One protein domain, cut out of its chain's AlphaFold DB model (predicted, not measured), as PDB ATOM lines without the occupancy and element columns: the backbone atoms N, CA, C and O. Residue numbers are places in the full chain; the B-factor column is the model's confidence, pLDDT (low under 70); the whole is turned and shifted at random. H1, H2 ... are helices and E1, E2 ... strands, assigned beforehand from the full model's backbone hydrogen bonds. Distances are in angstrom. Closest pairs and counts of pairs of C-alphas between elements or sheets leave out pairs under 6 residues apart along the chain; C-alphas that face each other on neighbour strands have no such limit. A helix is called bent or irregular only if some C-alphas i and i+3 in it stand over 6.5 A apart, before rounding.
ATOM      1  N   TYR A 455      48.683 -23.697  20.589       49.31
ATOM      2  CA  TYR A 455      49.376 -22.796  19.640       49.31
ATOM      3  C   TYR A 455      50.700 -23.350  19.068       49.31
ATOM      4  O   TYR A 455      51.300 -22.742  18.179       49.31
ATOM      5  N   GLY A 456      51.144 -24.530  19.515       46.16
ATOM      6  CA  GLY A 456      52.291 -25.260  18.965       46.16
ATOM      7  C   GLY A 456      51.873 -26.315  17.939       46.16
ATOM      8  O   GLY A 456      51.843 -27.505  18.236       46.16
ATOM      9  N   VAL A 457      51.544 -25.870  16.730       45.97
ATOM     10  CA  VAL A 457      51.167 -26.672  15.556       45.97
ATOM     11  C   VAL A 457      51.973 -28.002  15.444       45.97
ATOM     12  O   VAL A 457      53.156 -28.015  15.112       45.97
ATOM     13  N   PHE A 458      51.290 -29.131  15.701       42.12
ATOM     14  CA  PHE A 458      51.597 -30.530  15.313       42.12
ATOM     15  C   PHE A 458      52.529 -31.476  16.110       42.12
ATOM     16  O   PHE A 458      52.710 -32.591  15.615       42.12
ATOM     17  N   GLN A 459      53.086 -31.194  17.295       41.38
ATOM     18  CA  GLN A 459      54.110 -32.131  17.838       41.38
ATOM     19  C   GLN A 459      53.791 -33.021  19.036       41.38
ATOM     20  O   GLN A 459      54.502 -34.019  19.200       41.38
ATOM     21  N   HIS A 460      52.705 -32.823  19.775       45.69
ATOM     22  CA  HIS A 460      52.358 -33.743  20.857       45.69
ATOM     23  C   HIS A 460      50.893 -34.166  20.761       45.69
ATOM     24  O   HIS A 460      50.020 -33.370  20.436       45.69
ATOM     25  N   LEU A 461      50.655 -35.470  20.927       42.88
ATOM     26  CA  LEU A 461      49.345 -36.125  20.937       42.88
ATOM     27  C   LEU A 461      48.582 -35.734  22.211       42.88
ATOM     28  O   LEU A 461      48.191 -36.599  22.992       42.88
ATOM     29  N   ASP A 462      48.426 -34.436  22.448       50.19
ATOM     30  CA  ASP A 462      47.527 -33.945  23.473       50.19
ATOM     31  C   ASP A 462      46.107 -34.376  23.102       50.19
ATOM     32  O   ASP A 462      45.793 -34.485  21.907       50.19
ATOM     33  N   PRO A 463      45.284 -34.748  24.100       53.09
ATOM     34  CA  PRO A 463      43.969 -35.313  23.864       53.09
ATOM     35  C   PRO A 463      43.197 -34.359  22.964       53.09
ATOM     36  O   PRO A 463      42.809 -33.270  23.378       53.09
ATOM     37  N   LYS A 464      43.028 -34.771  21.701       63.84
ATOM     38  CA  LYS A 464      42.189 -34.072  20.732       63.84
ATOM     39  C   LYS A 464      40.878 -33.782  21.441       63.84
ATOM     40  O   LYS A 464      40.350 -34.693  22.064       63.84
ATOM     41  N   MET A 465      40.367 -32.561  21.361       80.56
ATOM     42  CA  MET A 465      39.107 -32.238  22.018       80.56
ATOM     43  C   MET A 465      38.005 -33.145  21.481       80.56
ATOM     44  O   MET A 465      37.532 -32.990  20.356       80.56
ATOM     45  N   PHE A 466      37.642 -34.140  22.275       90.12
ATOM     46  CA  PHE A 466      36.573 -35.068  21.987       90.12
ATOM     47  C   PHE A 466      35.655 -35.140  23.195       90.12
ATOM     48  O   PHE A 466      36.064 -34.942  24.339       90.12
ATOM     49  N   VAL A 467      34.397 -35.443  22.928       93.56
ATOM     50  CA  VAL A 467      33.389 -35.690  23.952       93.56
ATOM     51  C   VAL A 467      32.571 -36.900  23.555       93.56
ATOM     52  O   VAL A 467      32.511 -37.261  22.379       93.56
ATOM     53  N   ILE A 468      31.924 -37.516  24.533       94.56
ATOM     54  CA  ILE A 468      30.941 -38.559  24.273       94.56
ATOM     55  C   ILE A 468      29.549 -37.988  24.468       94.56
ATOM     56  O   ILE A 468      29.316 -37.236  25.411       94.56
ATOM     57  N   LEU A 469      28.632 -38.336  23.577       95.69
ATOM     58  CA  LEU A 469      27.222 -37.981  23.696       95.69
ATOM     59  C   LEU A 469      26.367 -39.226  23.443       95.69
ATOM     60  O   LEU A 469      26.778 -40.095  22.666       95.69
ATOM     61  N   PRO A 470      25.186 -39.338  24.067       95.75
ATOM     62  CA  PRO A 470      24.301 -40.477  23.856       95.75
ATOM     63  C   PRO A 470      23.785 -40.540  22.405       95.75
ATOM     64  O   PRO A 470      23.559 -39.511  21.742       95.75
ATOM     65  N   LYS A 471      23.580 -41.764  21.896       94.56
ATOM     66  CA  LYS A 471      23.021 -42.001  20.550       94.56
ATOM     67  C   LYS A 471      21.622 -41.390  20.413       94.56
ATOM     68  O   LYS A 471      21.359 -40.691  19.432       94.56
ATOM     69  N   GLY A 472      20.778 -41.573  21.424       91.81
ATOM     70  CA  GLY A 472      19.442 -40.977  21.533       91.81
ATOM     71  C   GLY A 472      19.297 -40.105  22.780       91.81
ATOM     72  O   GLY A 472      20.287 -39.583  23.288       91.81
ATOM     73  N   ASP A 473      18.066 -39.975  23.269       88.69
ATOM     74  CA  ASP A 473      17.765 -39.301  24.541       88.69
ATOM     75  C   ASP A 473      18.048 -40.200  25.758       88.69
ATOM     76  O   ASP A 473      18.249 -39.714  26.867       88.69
ATOM     77  N   ASN A 474      18.118 -41.518  25.537       88.00
ATOM     78  CA  ASN A 474      18.427 -42.509  26.560       88.00
ATOM     79  C   ASN A 474      19.913 -42.936  26.479       88.00
ATOM     80  O   ASN A 474      20.334 -43.435  25.427       88.00
ATOM     81  N   PRO A 475      20.709 -42.804  27.561       88.69
ATOM     82  CA  PRO A 475      22.100 -43.266  27.593       88.69
ATOM     83  C   PRO A 475      22.246 -44.789  27.425       88.69
ATOM     84  O   PRO A 475      23.295 -45.248  26.975       88.69
ATOM     85  N   ALA A 476      21.199 -45.578  27.698       89.94
ATOM     86  CA  ALA A 476      21.186 -47.028  27.476       89.94
ATOM     87  C   ALA A 476      21.310 -47.415  25.991       89.94
ATOM     88  O   ALA A 476      21.746 -48.517  25.672       89.94
ATOM     89  N   ALA A 477      20.991 -46.498  25.068       93.25
ATOM     90  CA  ALA A 477      21.216 -46.702  23.634       93.25
ATOM     91  C   ALA A 477      22.712 -46.668  23.248       93.25
ATOM     92  O   ALA A 477      23.060 -46.869  22.083       93.25
ATOM     93  N   GLY A 478      23.600 -46.396  24.208       93.12
ATOM     94  CA  GLY A 478      25.036 -46.278  24.017       93.12
ATOM     95  C   GLY A 478      25.477 -44.862  23.659       93.12
ATOM     96  O   GLY A 478      24.677 -43.933  23.509       93.12
ATOM     97  N   PHE A 479      26.790 -44.703  23.504       95.38
ATOM     98  CA  PHE A 479      27.435 -43.410  23.302       95.38
ATOM     99  C   PHE A 479      28.159 -43.346  21.961       95.38
ATOM    100  O   PHE A 479      28.591 -44.360  21.404       95.38
ATOM    101  N   ARG A 480      28.303 -42.123  21.446       94.75
ATOM    102  CA  ARG A 480      29.167 -41.811  20.309       94.75
ATOM    103  C   ARG A 480      30.231 -40.812  20.724       94.75
ATOM    104  O   ARG A 480      29.948 -39.863  21.450       94.75
ATOM    105  N   LEU A 481      31.437 -41.025  20.223       93.56
ATOM    106  CA  LEU A 481      32.570 -40.122  20.315       93.56
ATOM    107  C   LEU A 481      32.466 -39.051  19.227       93.56
ATOM    108  O   LEU A 481      32.478 -39.361  18.033       93.56
ATOM    109  N   TYR A 482      32.426 -37.793  19.640       92.06
ATOM    110  CA  TYR A 482      32.443 -36.625  18.771       92.06
ATOM    111  C   TYR A 482      33.770 -35.901  18.909       92.06
ATOM    112  O   TYR A 482      34.226 -35.645  20.019       92.06
ATOM    113  N   PHE A 483      34.361 -35.527  17.778       88.56
ATOM    114  CA  PHE A 483      35.490 -34.608  17.758       88.56
ATOM    115  C   PHE A 483      34.974 -33.175  17.684       88.56
ATOM    116  O   PHE A 483      34.055 -32.862  16.915       88.56
ATOM    117  N   LEU A 484      35.582 -32.309  18.477       87.56
ATOM    118  CA  LEU A 484      35.350 -30.880  18.448       87.56
ATOM    119  C   LEU A 484      36.369 -30.245  17.501       87.56
ATOM    120  O   LEU A 484      37.548 -30.601  17.489       87.56
ATOM    121  N   CYS A 485      35.888 -29.339  16.664       82.44
ATOM    122  CA  CYS A 485      36.704 -28.540  15.776       82.44
ATOM    123  C   CYS A 485      37.044 -27.218  16.459       82.44
ATOM    124  O   CYS A 485      36.161 -26.536  16.985       82.44
ATOM    125  N   GLU A 486      38.315 -26.843  16.388       75.06
ATOM    126  CA  GLU A 486      38.760 -25.474  16.607       75.06
ATOM    127  C   GLU A 486      38.734 -24.752  15.267       75.06
ATOM    128  O   GLU A 486      39.705 -24.790  14.509       75.06
ATOM    129  N   CYS A 487      37.624 -24.097  14.944       70.62
ATOM    130  CA  CYS A 487      37.655 -23.193  13.804       70.62
ATOM    131  C   CYS A 487      38.258 -21.861  14.235       70.62
ATOM    132  O   CYS A 487      37.728 -21.145  15.091       70.62
ATOM    133  N   CYS A 488      39.387 -21.538  13.616       60.50
ATOM    134  CA  CYS A 488      39.976 -20.210  13.645       60.50
ATOM    135  C   CYS A 488      39.492 -19.416  12.423       60.50
ATOM    136  O   CYS A 488      38.865 -19.960  11.516       60.50
ATOM    137  N   GLN A 489      39.798 -18.120  12.352       55.88
ATOM    138  CA  GLN A 489      39.490 -17.324  11.154       55.88
ATOM    139  C   GLN A 489      40.075 -17.906   9.858       55.88
ATOM    140  O   GLN A 489      39.523 -17.651   8.801       55.88
ATOM    141  N   LEU A 490      41.150 -18.702   9.930       50.56
ATOM    142  CA  LEU A 490      41.771 -19.324   8.753       50.56
ATOM    143  C   LEU A 490      40.927 -20.459   8.149       50.56
ATOM    144  O   LEU A 490      41.233 -20.917   7.053       50.56
ATOM    145  N   THR A 491      39.904 -20.939   8.862       53.16
ATOM    146  CA  THR A 491      38.979 -21.981   8.389       53.16
ATOM    147  C   THR A 491      37.577 -21.450   8.114       53.16
ATOM    148  O   THR A 491      36.738 -22.209   7.633       53.16
ATOM    149  N   GLN A 492      37.293 -20.179   8.421       57.03
ATOM    150  CA  GLN A 492      36.069 -19.559   7.924       57.03
ATOM    151  C   GLN A 492      36.251 -19.344   6.418       57.03
ATOM    152  O   GLN A 492      37.308 -18.846   6.026       57.03
ATOM    153  N   PRO A 509      38.401 -12.558  16.251       55.50
ATOM    154  CA  PRO A 509      37.315 -13.369  16.765       55.50
ATOM    155  C   PRO A 509      37.932 -14.492  17.594       55.50
ATOM    156  O   PRO A 509      38.885 -15.125  17.131       55.50
ATOM    157  N   PRO A 510      37.427 -14.717  18.811       61.75
ATOM    158  CA  PRO A 510      37.913 -15.808  19.630       61.75
ATOM    159  C   PRO A 510      37.738 -17.124  18.869       61.75
ATOM    160  O   PRO A 510      36.742 -17.302  18.163       61.75
ATOM    161  N   HIS A 511      38.706 -18.029  19.012       66.38
ATOM    162  CA  HIS A 511      38.583 -19.394  18.503       66.38
ATOM    163  C   HIS A 511      37.272 -19.990  19.020       66.38
ATOM    164  O   HIS A 511      37.033 -19.979  20.231       66.38
ATOM    165  N   GLN A 512      36.415 -20.454  18.105       73.19
ATOM    166  CA  GLN A 512      35.132 -21.051  18.462       73.19
ATOM    167  C   GLN A 512      35.254 -22.565  18.421       73.19
ATOM    168  O   GLN A 512      35.555 -23.155  17.381       73.19
ATOM    169  N   LEU A 513      34.979 -23.176  19.567       80.00
ATOM    170  CA  LEU A 513      34.843 -24.614  19.691       80.00
ATOM    171  C   LEU A 513      33.458 -25.035  19.202       80.00
ATOM    172  O   LEU A 513      32.450 -24.548  19.716       80.00
ATOM    173  N   HIS A 514      33.392 -25.946  18.237       79.94
ATOM    174  CA  HIS A 514      32.122 -26.507  17.781       79.94
ATOM    175  C   HIS A 514      32.227 -27.992  17.458       79.94
ATOM    176  O   HIS A 514      33.310 -28.533  17.252       79.94
ATOM    177  N   PHE A 515      31.085 -28.669  17.389       83.94
ATOM    178  CA  PHE A 515      31.029 -30.053  16.935       83.94
ATOM    179  C   PHE A 515      31.383 -30.139  15.454       83.94
ATOM    180  O   PHE A 515      30.798 -29.431  14.635       83.94
ATOM    181  N   THR A 516      32.326 -31.013  15.103       82.62
ATOM    182  CA  THR A 516      32.561 -31.348  13.692       82.62
ATOM    183  C   THR A 516      31.263 -31.856  13.055       82.62
ATOM    184  O   THR A 516      30.478 -32.540  13.706       82.62
ATOM    185  N   LEU A 517      31.054 -31.577  11.764       79.62
ATOM    186  CA  LEU A 517      29.917 -32.087  10.972       79.62
ATOM    187  C   LEU A 517      29.949 -33.618  10.757       79.62
ATOM    188  O   LEU A 517      29.226 -34.149   9.919       79.62
ATOM    189  N   HIS A 518      30.801 -34.339  11.486       79.75
ATOM    190  CA  HIS A 518      30.881 -35.789  11.443       79.75
ATOM    191  C   HIS A 518      29.856 -36.395  12.407       79.75
ATOM    192  O   HIS A 518      29.673 -35.909  13.521       79.75
ATOM    193  N   GLU A 519      29.235 -37.510  12.024       81.81
ATOM    194  CA  GLU A 519      28.196 -38.157  12.839       81.81
ATOM    195  C   GLU A 519      28.700 -38.707  14.187       81.81
ATOM    196  O   GLU A 519      27.909 -39.027  15.074       81.81
ATOM    197  N   GLY A 520      30.020 -38.806  14.336       88.19
ATOM    198  CA  GLY A 520      30.707 -39.405  15.478       88.19
ATOM    199  C   GLY A 520      30.973 -40.902  15.297       88.19
ATOM    200  O   GLY A 520      30.534 -41.519  14.326       88.19
ATOM    201  N   TYR A 521      31.718 -41.482  16.234       92.06
ATOM    202  CA  TYR A 521      32.115 -42.894  16.230       92.06
ATOM    203  C   TYR A 521      31.400 -43.637  17.347       92.06
ATOM    204  O   TYR A 521      31.345 -43.139  18.465       92.06
ATOM    205  N   ASP A 522      30.874 -44.822  17.069       93.94
ATOM    206  CA  ASP A 522      30.244 -45.639  18.102       93.94
ATOM    207  C   ASP A 522      31.276 -46.126  19.124       93.94
ATOM    208  O   ASP A 522      32.339 -46.627  18.756       93.94
ATOM    209  N   LEU A 523      30.956 -45.981  20.412       92.00
ATOM    210  CA  LEU A 523      31.787 -46.476  21.506       92.00
ATOM    211  C   LEU A 523      31.276 -47.830  21.986       92.00
ATOM    212  O   LEU A 523      30.149 -47.941  22.462       92.00
ATOM    213  N   LEU A 524      32.128 -48.851  21.871       88.50
ATOM    214  CA  LEU A 524      31.825 -50.210  22.333       88.50
ATOM    215  C   LEU A 524      32.007 -50.360  23.850       88.50
ATOM    216  O   LEU A 524      31.242 -51.068  24.493       88.50
ATOM    217  N   TYR A 525      32.987 -49.656  24.421       88.50
ATOM    218  CA  TYR A 525      33.379 -49.770  25.828       88.50
ATOM    219  C   TYR A 525      33.259 -48.414  26.526       88.50
ATOM    220  O   TYR A 525      34.255 -47.772  26.863       88.50
ATOM    221  N   THR A 526      32.022 -47.937  26.681       90.38
ATOM    222  CA  THR A 526      31.751 -46.612  27.262       90.38
ATOM    223  C   THR A 526      32.322 -46.489  28.675       90.38
ATOM    224  O   THR A 526      32.995 -45.504  28.955       90.38
ATOM    225  N   GLU A 527      32.115 -47.493  29.529       86.94
ATOM    226  CA  GLU A 527      32.543 -47.458  30.936       86.94
ATOM    227  C   GLU A 527      34.066 -47.317  31.070       86.94
ATOM    228  O   GLU A 527      34.572 -46.431  31.749       86.94
ATOM    229  N   GLU A 528      34.834 -48.124  30.332       82.94
ATOM    230  CA  GLU A 528      36.301 -48.026  30.321       82.94
ATOM    231  C   GLU A 528      36.775 -46.667  29.777       82.94
ATOM    232  O   GLU A 528      37.751 -46.079  30.260       82.94
ATOM    233  N   PHE A 529      36.066 -46.132  28.778       87.25
ATOM    234  CA  PHE A 529      36.375 -44.832  28.195       87.25
ATOM    235  C   PHE A 529      36.108 -43.683  29.175       87.25
ATOM    236  O   PHE A 529      36.926 -42.763  29.273       87.25
ATOM    237  N   VAL A 530      35.003 -43.722  29.925       88.12
ATOM    238  CA  VAL A 530      34.689 -42.708  30.942       88.12
ATOM    239  C   VAL A 530      35.558 -42.876  32.183       88.12
ATOM    240  O   VAL A 530      36.050 -41.871  32.693       88.12
ATOM    241  N   ALA A 531      35.897 -44.094  32.595       80.62
ATOM    242  CA  ALA A 531      36.886 -44.310  33.648       80.62
ATOM    243  C   ALA A 531      38.228 -43.622  33.321       80.62
ATOM    244  O   ALA A 531      38.859 -43.029  34.197       80.62
ATOM    245  N   ARG A 532      38.647 -43.638  32.046       81.88
ATOM    246  CA  ARG A 532      39.914 -43.037  31.599       81.88
ATOM    247  C   ARG A 532      39.838 -41.539  31.307       81.88
ATOM    248  O   ARG A 532      40.758 -40.798  31.650       81.88
ATOM    249  N   PHE A 533      38.795 -41.092  30.614       87.12
ATOM    250  CA  PHE A 533      38.694 -39.728  30.081       87.12
ATOM    251  C   PHE A 533      37.554 -38.918  30.698       87.12
ATOM    252  O   PHE A 533      37.378 -37.754  30.346       87.12
ATOM    253  N   GLY A 534      36.779 -39.498  31.613       88.69
ATOM    254  CA  GLY A 534      35.549 -38.924  32.152       88.69
ATOM    255  C   GLY A 534      35.754 -37.543  32.741       88.69
ATOM    256  O   GLY A 534      35.011 -36.632  32.401       88.69
ATOM    257  N   TYR A 535      36.811 -37.338  33.532       85.75
ATOM    258  CA  TYR A 535      37.117 -36.013  34.079       85.75
ATOM    259  C   TYR A 535      37.432 -34.979  32.990       85.75
ATOM    260  O   TYR A 535      36.895 -33.874  33.012       85.75
ATOM    261  N   HIS A 536      38.258 -35.345  32.009       87.00
ATOM    262  CA  HIS A 536      38.598 -34.476  30.882       87.00
ATOM    263  C   HIS A 536      37.352 -34.106  30.065       87.00
ATOM    264  O   HIS A 536      37.086 -32.926  29.839       87.00
ATOM    265  N   MET A 537      36.549 -35.104  29.689       92.44
ATOM    266  CA  MET A 537      35.304 -34.896  28.953       92.44
ATOM    267  C   MET A 537      34.301 -34.084  29.758       92.44
ATOM    268  O   MET A 537      33.638 -33.220  29.200       92.44
ATOM    269  N   TRP A 538      34.202 -34.328  31.064       92.75
ATOM    270  CA  TRP A 538      33.318 -33.582  31.944       92.75
ATOM    271  C   TRP A 538      33.655 -32.091  31.919       92.75
ATOM    272  O   TRP A 538      32.751 -31.289  31.713       92.75
ATOM    273  N   VAL A 539      34.932 -31.707  32.018       90.00
ATOM    274  CA  VAL A 539      35.352 -30.296  31.901       90.00
ATOM    275  C   VAL A 539      34.930 -29.701  30.553       90.00
ATOM    276  O   VAL A 539      34.314 -28.637  30.524       90.00
ATOM    277  N   ILE A 540      35.182 -30.400  29.444       92.00
ATOM    278  CA  ILE A 540      34.814 -29.914  28.103       92.00
ATOM    279  C   ILE A 540      33.292 -29.781  27.955       92.00
ATOM    280  O   ILE A 540      32.798 -28.768  27.463       92.00
ATOM    281  N   LEU A 541      32.526 -30.770  28.412       94.50
ATOM    282  CA  LEU A 541      31.065 -30.738  28.372       94.50
ATOM    283  C   LEU A 541      30.505 -29.584  29.217       94.50
ATOM    284  O   LEU A 541      29.544 -28.942  28.802       94.50
ATOM    285  N   GLN A 542      31.123 -29.271  30.362       92.56
ATOM    286  CA  GLN A 542      30.770 -28.098  31.172       92.56
ATOM    287  C   GLN A 542      31.016 -26.792  30.406       92.56
ATOM    288  O   GLN A 542      30.142 -25.925  30.395       92.56
ATOM    289  N   MET A 543      32.158 -26.671  29.722       91.12
ATOM    290  CA  MET A 543      32.470 -25.506  28.885       91.12
ATOM    291  C   MET A 543      31.458 -25.342  27.745       91.12
ATOM    292  O   MET A 543      31.017 -24.228  27.480       91.12
ATOM    293  N   LEU A 544      31.047 -26.436  27.097       92.44
ATOM    294  CA  LEU A 544      30.040 -26.413  26.029       92.44
ATOM    295  C   LEU A 544      28.646 -26.031  26.557       92.44
ATOM    296  O   LEU A 544      27.958 -25.200  25.965       92.44
ATOM    297  N   ALA A 545      28.223 -26.608  27.685       93.38
ATOM    298  CA  ALA A 545      26.897 -26.367  28.250       93.38
ATOM    299  C   ALA A 545      26.731 -24.941  28.796       93.38
ATOM    300  O   ALA A 545      25.700 -24.308  28.571       93.38
ATOM    301  N   PHE A 546      27.722 -24.441  29.534       92.06
ATOM    302  CA  PHE A 546      27.601 -23.192  30.297       92.06
ATOM    303  C   PHE A 546      28.386 -22.027  29.700       92.06
ATOM    304  O   PHE A 546      28.250 -20.891  30.158       92.06
ATOM    305  N   GLY A 547      29.146 -22.295  28.643       89.38
ATOM    306  CA  GLY A 547      30.060 -21.348  28.044       89.38
ATOM    307  C   GLY A 547      31.350 -21.211  28.846       89.38
ATOM    308  O   GLY A 547      31.439 -21.544  30.028       89.38
ATOM    309  N   TYR A 548      32.374 -20.705  28.178       87.81
ATOM    310  CA  TYR A 548      33.691 -20.464  28.739       87.81
ATOM    311  C   TYR A 548      34.385 -19.360  27.944       87.81
ATOM    312  O   TYR A 548      34.229 -19.271  26.726       87.81
ATOM    313  N   LYS A 549      35.139 -18.490  28.614       82.00
ATOM    314  CA  LYS A 549      35.866 -17.403  27.955       82.00
ATOM    315  C   LYS A 549      37.134 -17.088  28.723       82.00
ATOM    316  O   LYS A 549      37.044 -16.593  29.843       82.00
ATOM    317  N   ASP A 550      38.275 -17.291  28.083       78.75
ATOM    318  CA  ASP A 550      39.571 -16.889  28.620       78.75
ATOM    319  C   ASP A 550      40.627 -16.732  27.524       78.75
ATOM    320  O   ASP A 550      40.545 -17.394  26.494       78.75
ATOM    321  N   ASN A 551      41.588 -15.826  27.727       71.25
ATOM    322  CA  ASN A 551      42.837 -15.707  26.958       71.25
ATOM    323  C   ASN A 551      42.745 -15.954  25.429       71.25
ATOM    324  O   ASN A 551      43.614 -16.574  24.824       71.25
ATOM    325  N   GLY A 552      41.700 -15.430  24.772       71.12
ATOM    326  CA  GLY A 552      41.514 -15.529  23.313       71.12
ATOM    327  C   GLY A 552      40.719 -16.749  22.826       71.12
ATOM    328  O   GLY A 552      40.402 -16.832  21.637       71.12
ATOM    329  N   VAL A 553      40.320 -17.645  23.725       74.94
ATOM    330  CA  VAL A 553      39.395 -18.750  23.458       74.94
ATOM    331  C   VAL A 553      38.031 -18.423  24.058       74.94
ATOM    332  O   VAL A 553      37.912 -17.994  25.207       74.94
ATOM    333  N   ALA A 554      36.975 -18.595  23.266       81.00
ATOM    334  CA  ALA A 554      35.610 -18.447  23.746       81.00
ATOM    335  C   ALA A 554      34.760 -19.607  23.243       81.00
ATOM    336  O   ALA A 554      34.554 -19.784  22.043       81.00
ATOM    337  N   VAL A 555      34.221 -20.365  24.186       86.19
ATOM    338  CA  VAL A 555      33.194 -21.367  23.949       86.19
ATOM    339  C   VAL A 555      31.864 -20.709  24.311       86.19
ATOM    340  O   VAL A 555      31.604 -20.489  25.493       86.19
ATOM    341  N   PRO A 556      31.035 -20.291  23.343       85.50
ATOM    342  CA  PRO A 556      29.725 -19.743  23.669       85.50
ATOM    343  C   PRO A 556      28.854 -20.827  24.328       85.50
ATOM    344  O   PRO A 556      28.942 -21.991  23.932       85.50
ATOM    345  N   PRO A 557      28.005 -20.470  25.310       90.56
ATOM    346  CA  PRO A 557      27.055 -21.421  25.867       90.56
ATOM    347  C   PRO A 557      26.105 -21.901  24.772       90.56
ATOM    348  O   PRO A 557      25.620 -21.112  23.955       90.56
ATOM    349  N   MET A 558      25.822 -23.197  24.765       91.56
ATOM    350  CA  MET A 558      24.842 -23.766  23.849       91.56
ATOM    351  C   MET A 558      23.422 -23.278  24.163       91.56
ATOM    352  O   MET A 558      23.055 -23.064  25.318       91.56
ATOM    353  N   SER A 559      22.599 -23.129  23.119       93.06
ATOM    354  CA  SER A 559      21.180 -22.806  23.293       93.06
ATOM    355  C   SER A 559      20.457 -23.941  24.017       93.06
ATOM    356  O   SER A 559      20.594 -25.100  23.623       93.06
ATOM    357  N   LYS A 560      19.647 -23.603  25.028       94.12
ATOM    358  CA  LYS A 560      18.860 -24.575  25.805       94.12
ATOM    359  C   LYS A 560      17.847 -25.342  24.952       94.12
ATOM    360  O   LYS A 560      17.565 -26.501  25.240       94.12
ATOM    361  N   ASP A 561      17.374 -24.717  23.877       94.94
ATOM    362  CA  ASP A 561      16.419 -25.311  22.937       94.94
ATOM    363  C   ASP A 561      17.098 -26.273  21.949       94.94
ATOM    364  O   ASP A 561      16.432 -26.991  21.203       94.94
ATOM    365  N   SER A 562      18.437 -26.306  21.920       93.69
ATOM    366  CA  SER A 562      19.173 -27.210  21.044       93.69
ATOM    367  C   SER A 562      19.023 -28.659  21.521       93.69
ATOM    368  O   SER A 562      19.324 -28.953  22.680       93.69
ATOM    369  N   PRO A 563      18.689 -29.621  20.639       92.81
ATOM    370  CA  PRO A 563      18.696 -31.041  21.005       92.81
ATOM    371  C   PRO A 563      20.089 -31.499  21.465       92.81
ATOM    372  O   PRO A 563      20.220 -32.376  22.316       92.81
ATOM    373  N   MET A 564      21.146 -30.857  20.963       91.81
ATOM    374  CA  MET A 564      22.515 -31.145  21.376       91.81
ATOM    375  C   MET A 564      22.779 -30.725  22.829       91.81
ATOM    376  O   MET A 564      23.537 -31.395  23.524       91.81
ATOM    377  N   TYR A 565      22.133 -29.661  23.318       93.94
ATOM    378  CA  TYR A 565      22.254 -29.246  24.718       93.94
ATOM    379  C   TYR A 565      21.717 -30.324  25.664       93.94
ATOM    380  O   TYR A 565      22.396 -30.691  26.622       93.94
ATOM    381  N   LYS A 566      20.562 -30.923  25.337       94.44
ATOM    382  CA  LYS A 566      20.005 -32.061  26.091       94.44
ATOM    383  C   LYS A 566      20.968 -33.250  26.118       94.44
ATOM    384  O   LYS A 566      21.214 -33.814  27.183       94.44
ATOM    385  N   LYS A 567      21.591 -33.579  24.981       95.12
ATOM    386  CA  LYS A 567      22.608 -34.642  24.896       95.12
ATOM    387  C   LYS A 567      23.850 -34.349  25.738       95.12
ATOM    388  O   LYS A 567      24.353 -35.250  26.405       95.12
ATOM    389  N   VAL A 568      24.329 -33.104  25.739       95.25
ATOM    390  CA  VAL A 568      25.465 -32.666  26.567       95.25
ATOM    391  C   VAL A 568      25.127 -32.786  28.053       95.25
ATOM    392  O   VAL A 568      25.924 -33.335  28.810       95.25
ATOM    393  N   LEU A 569      23.939 -32.345  28.478       94.88
ATOM    394  CA  LEU A 569      23.491 -32.501  29.867       94.88
ATOM    395  C   LEU A 569      23.337 -33.973  30.267       94.88
ATOM    396  O   LEU A 569      23.756 -34.351  31.361       94.88
ATOM    397  N   CYS A 570      22.802 -34.811  29.377       94.62
ATOM    398  CA  CYS A 570      22.713 -36.254  29.589       94.62
ATOM    399  C   CYS A 570      24.105 -36.875  29.785       94.62
ATOM    400  O   CYS A 570      24.321 -37.599  30.754       94.62
ATOM    401  N   ALA A 571      25.082 -36.523  28.941       94.94
ATOM    402  CA  ALA A 571      26.461 -36.994  29.074       94.94
ATOM    403  C   ALA A 571      27.125 -36.510  30.375       94.94
ATOM    404  O   ALA A 571      27.783 -37.295  31.055       94.94
ATOM    405  N   ILE A 572      26.916 -35.248  30.766       94.62
ATOM    406  CA  ILE A 572      27.376 -34.722  32.062       94.62
ATOM    407  C   ILE A 572      26.785 -35.552  33.203       94.62
ATOM    408  O   ILE A 572      27.533 -35.982  34.081       94.62
ATOM    409  N   SER A 573      25.472 -35.793  33.179       93.38
ATOM    410  CA  SER A 573      24.788 -36.573  34.211       93.38
ATOM    411  C   SER A 573      25.293 -38.014  34.254       93.38
ATOM    412  O   SER A 573      25.574 -38.518  35.334       93.38
ATOM    413  N   TYR A 574      25.507 -38.646  33.096       93.38
ATOM    414  CA  TYR A 574      26.070 -39.993  32.998       93.38
ATOM    415  C   TYR A 574      27.463 -40.078  33.631       93.38
ATOM    416  O   TYR A 574      27.674 -40.884  34.530       93.38
ATOM    417  N   ILE A 575      28.389 -39.186  33.260       92.19
ATOM    418  CA  ILE A 575      29.748 -39.160  33.833       92.19
ATOM    419  C   ILE A 575      29.708 -38.878  35.348       92.19
ATOM    420  O   ILE A 575      30.548 -39.361  36.109       92.19
ATOM    421  N   GLN A 576      28.730 -38.096  35.809       88.56
ATOM    422  CA  GLN A 576      28.511 -37.815  37.230       88.56
ATOM    423  C   GLN A 576      27.822 -38.958  37.987       88.56
ATOM    424  O   GLN A 576      27.917 -38.989  39.207       88.56
ATOM    425  N   ASN A 577      27.126 -39.864  37.305       86.12
ATOM    426  CA  ASN A 577      26.434 -40.999  37.918       86.12
ATOM    427  C   ASN A 577      27.227 -42.299  37.823       86.12
ATOM    428  O   ASN A 577      26.927 -43.241  38.550       86.12
ATOM    429  N   GLU A 578      28.217 -42.363  36.937       82.44
ATOM    430  CA  GLU A 578      29.034 -43.555  36.786       82.44
ATOM    431  C   GLU A 578      29.732 -43.885  38.119       82.44
ATOM    432  O   GLU A 578      30.367 -42.997  38.713       82.44
TER     433      GLU A 578
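Overview. This is residues 455 to 492 and 509 to 578 of the 629 residues of an uncharacterized protein of Linnemannia elongata AG-77 (UniProt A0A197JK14). A twisted sheet built along the long strand E2 has two helices, H1 and H2, packed on it mainly at its edge strand E1 and touching each other at a steep tilt, while the small hairpin E5 and E6 extends the sheet beyond E3, far from E4. Residues 455 to 462 stick out from this body as a free tail. The printed part has 108 residues, with two named helices and six named strands in the order E1 E2 E3 E4 H1 E5 E6 H2, class mixed, helices and strands. The sheet is branched: E1, E3 and E4 are antiparallel neighbours of E2, E6 is parallel to E3, and E5 is antiparallel to E6. The whole is compact, with a radius of gyration of the C-alphas of 14.0 A and spans of 39 by 35 by 23 A.

Along the chain. Find C-alpha 466 at (36.573, -35.068, 21.987), where E1 begins; it runs to residue 470. E2, residues 479 to 487, covers 24.6 A. After the cut come E3, residues 511 to 515, and E4, residues 521 to 523. H1, residues 526 to 546, starts at (31.751, -46.612, 27.262) and measures 24.0 A; it is irregular, with C-alphas 532 and 535 8.0 A apart, and has a kink of 83 degrees near residue 533. E5, residues 548 to 550, and E6, residues 553 to 555, follow. H2, residues 563 to 577, spans 21.1 A and ends at (26.434, -40.999, 37.918).

Arrangement. Start at E2: E1 lies on one side of it, E3 and E4 on the other side. In the hairpin E1 and E2, look for N 467 and O 482, 2.9 A apart. N 485 and O 514 of E2 and E3 are at 2.8 A, and N 481 and O 521 of E2 and E4 at 2.8 A. N 554 of E6 and O 511 of E3 are within hydrogen-bond range at 3.3 A; in the hairpin E5 and E6, N 548 and O 555 are at 2.8 A. Both helices are on the sheet. The closest C-alphas of E1 and H1 are those of Val 467 and Met 537, 5.4 A; of E1 and H2, Leu 469 and Ala 571, 5.5 A. H1 and H2 touch at Gly 534 and Ile 575, their closest C-alphas, 6.0 A, at a steep tilt of 50 degrees, opposite ways. Every O i to N i+4 pair is within hydrogen-bond range in H2, and 15 of 17 in H1. E1 and E6 are apart.

Size, cuts and confidence. The C-alphas of Leu 490 and Asn 577 are farthest apart, 39.4 A. Residues 493 to 508 are not printed; C-alphas 492 and 509 are 10.9 A apart across this cut. Of the links that are printed whole, none is long. Mean pLDDT of the printed part is 82.4; residues 455 to 464, 488 to 492 and 509 to 511 are under 70.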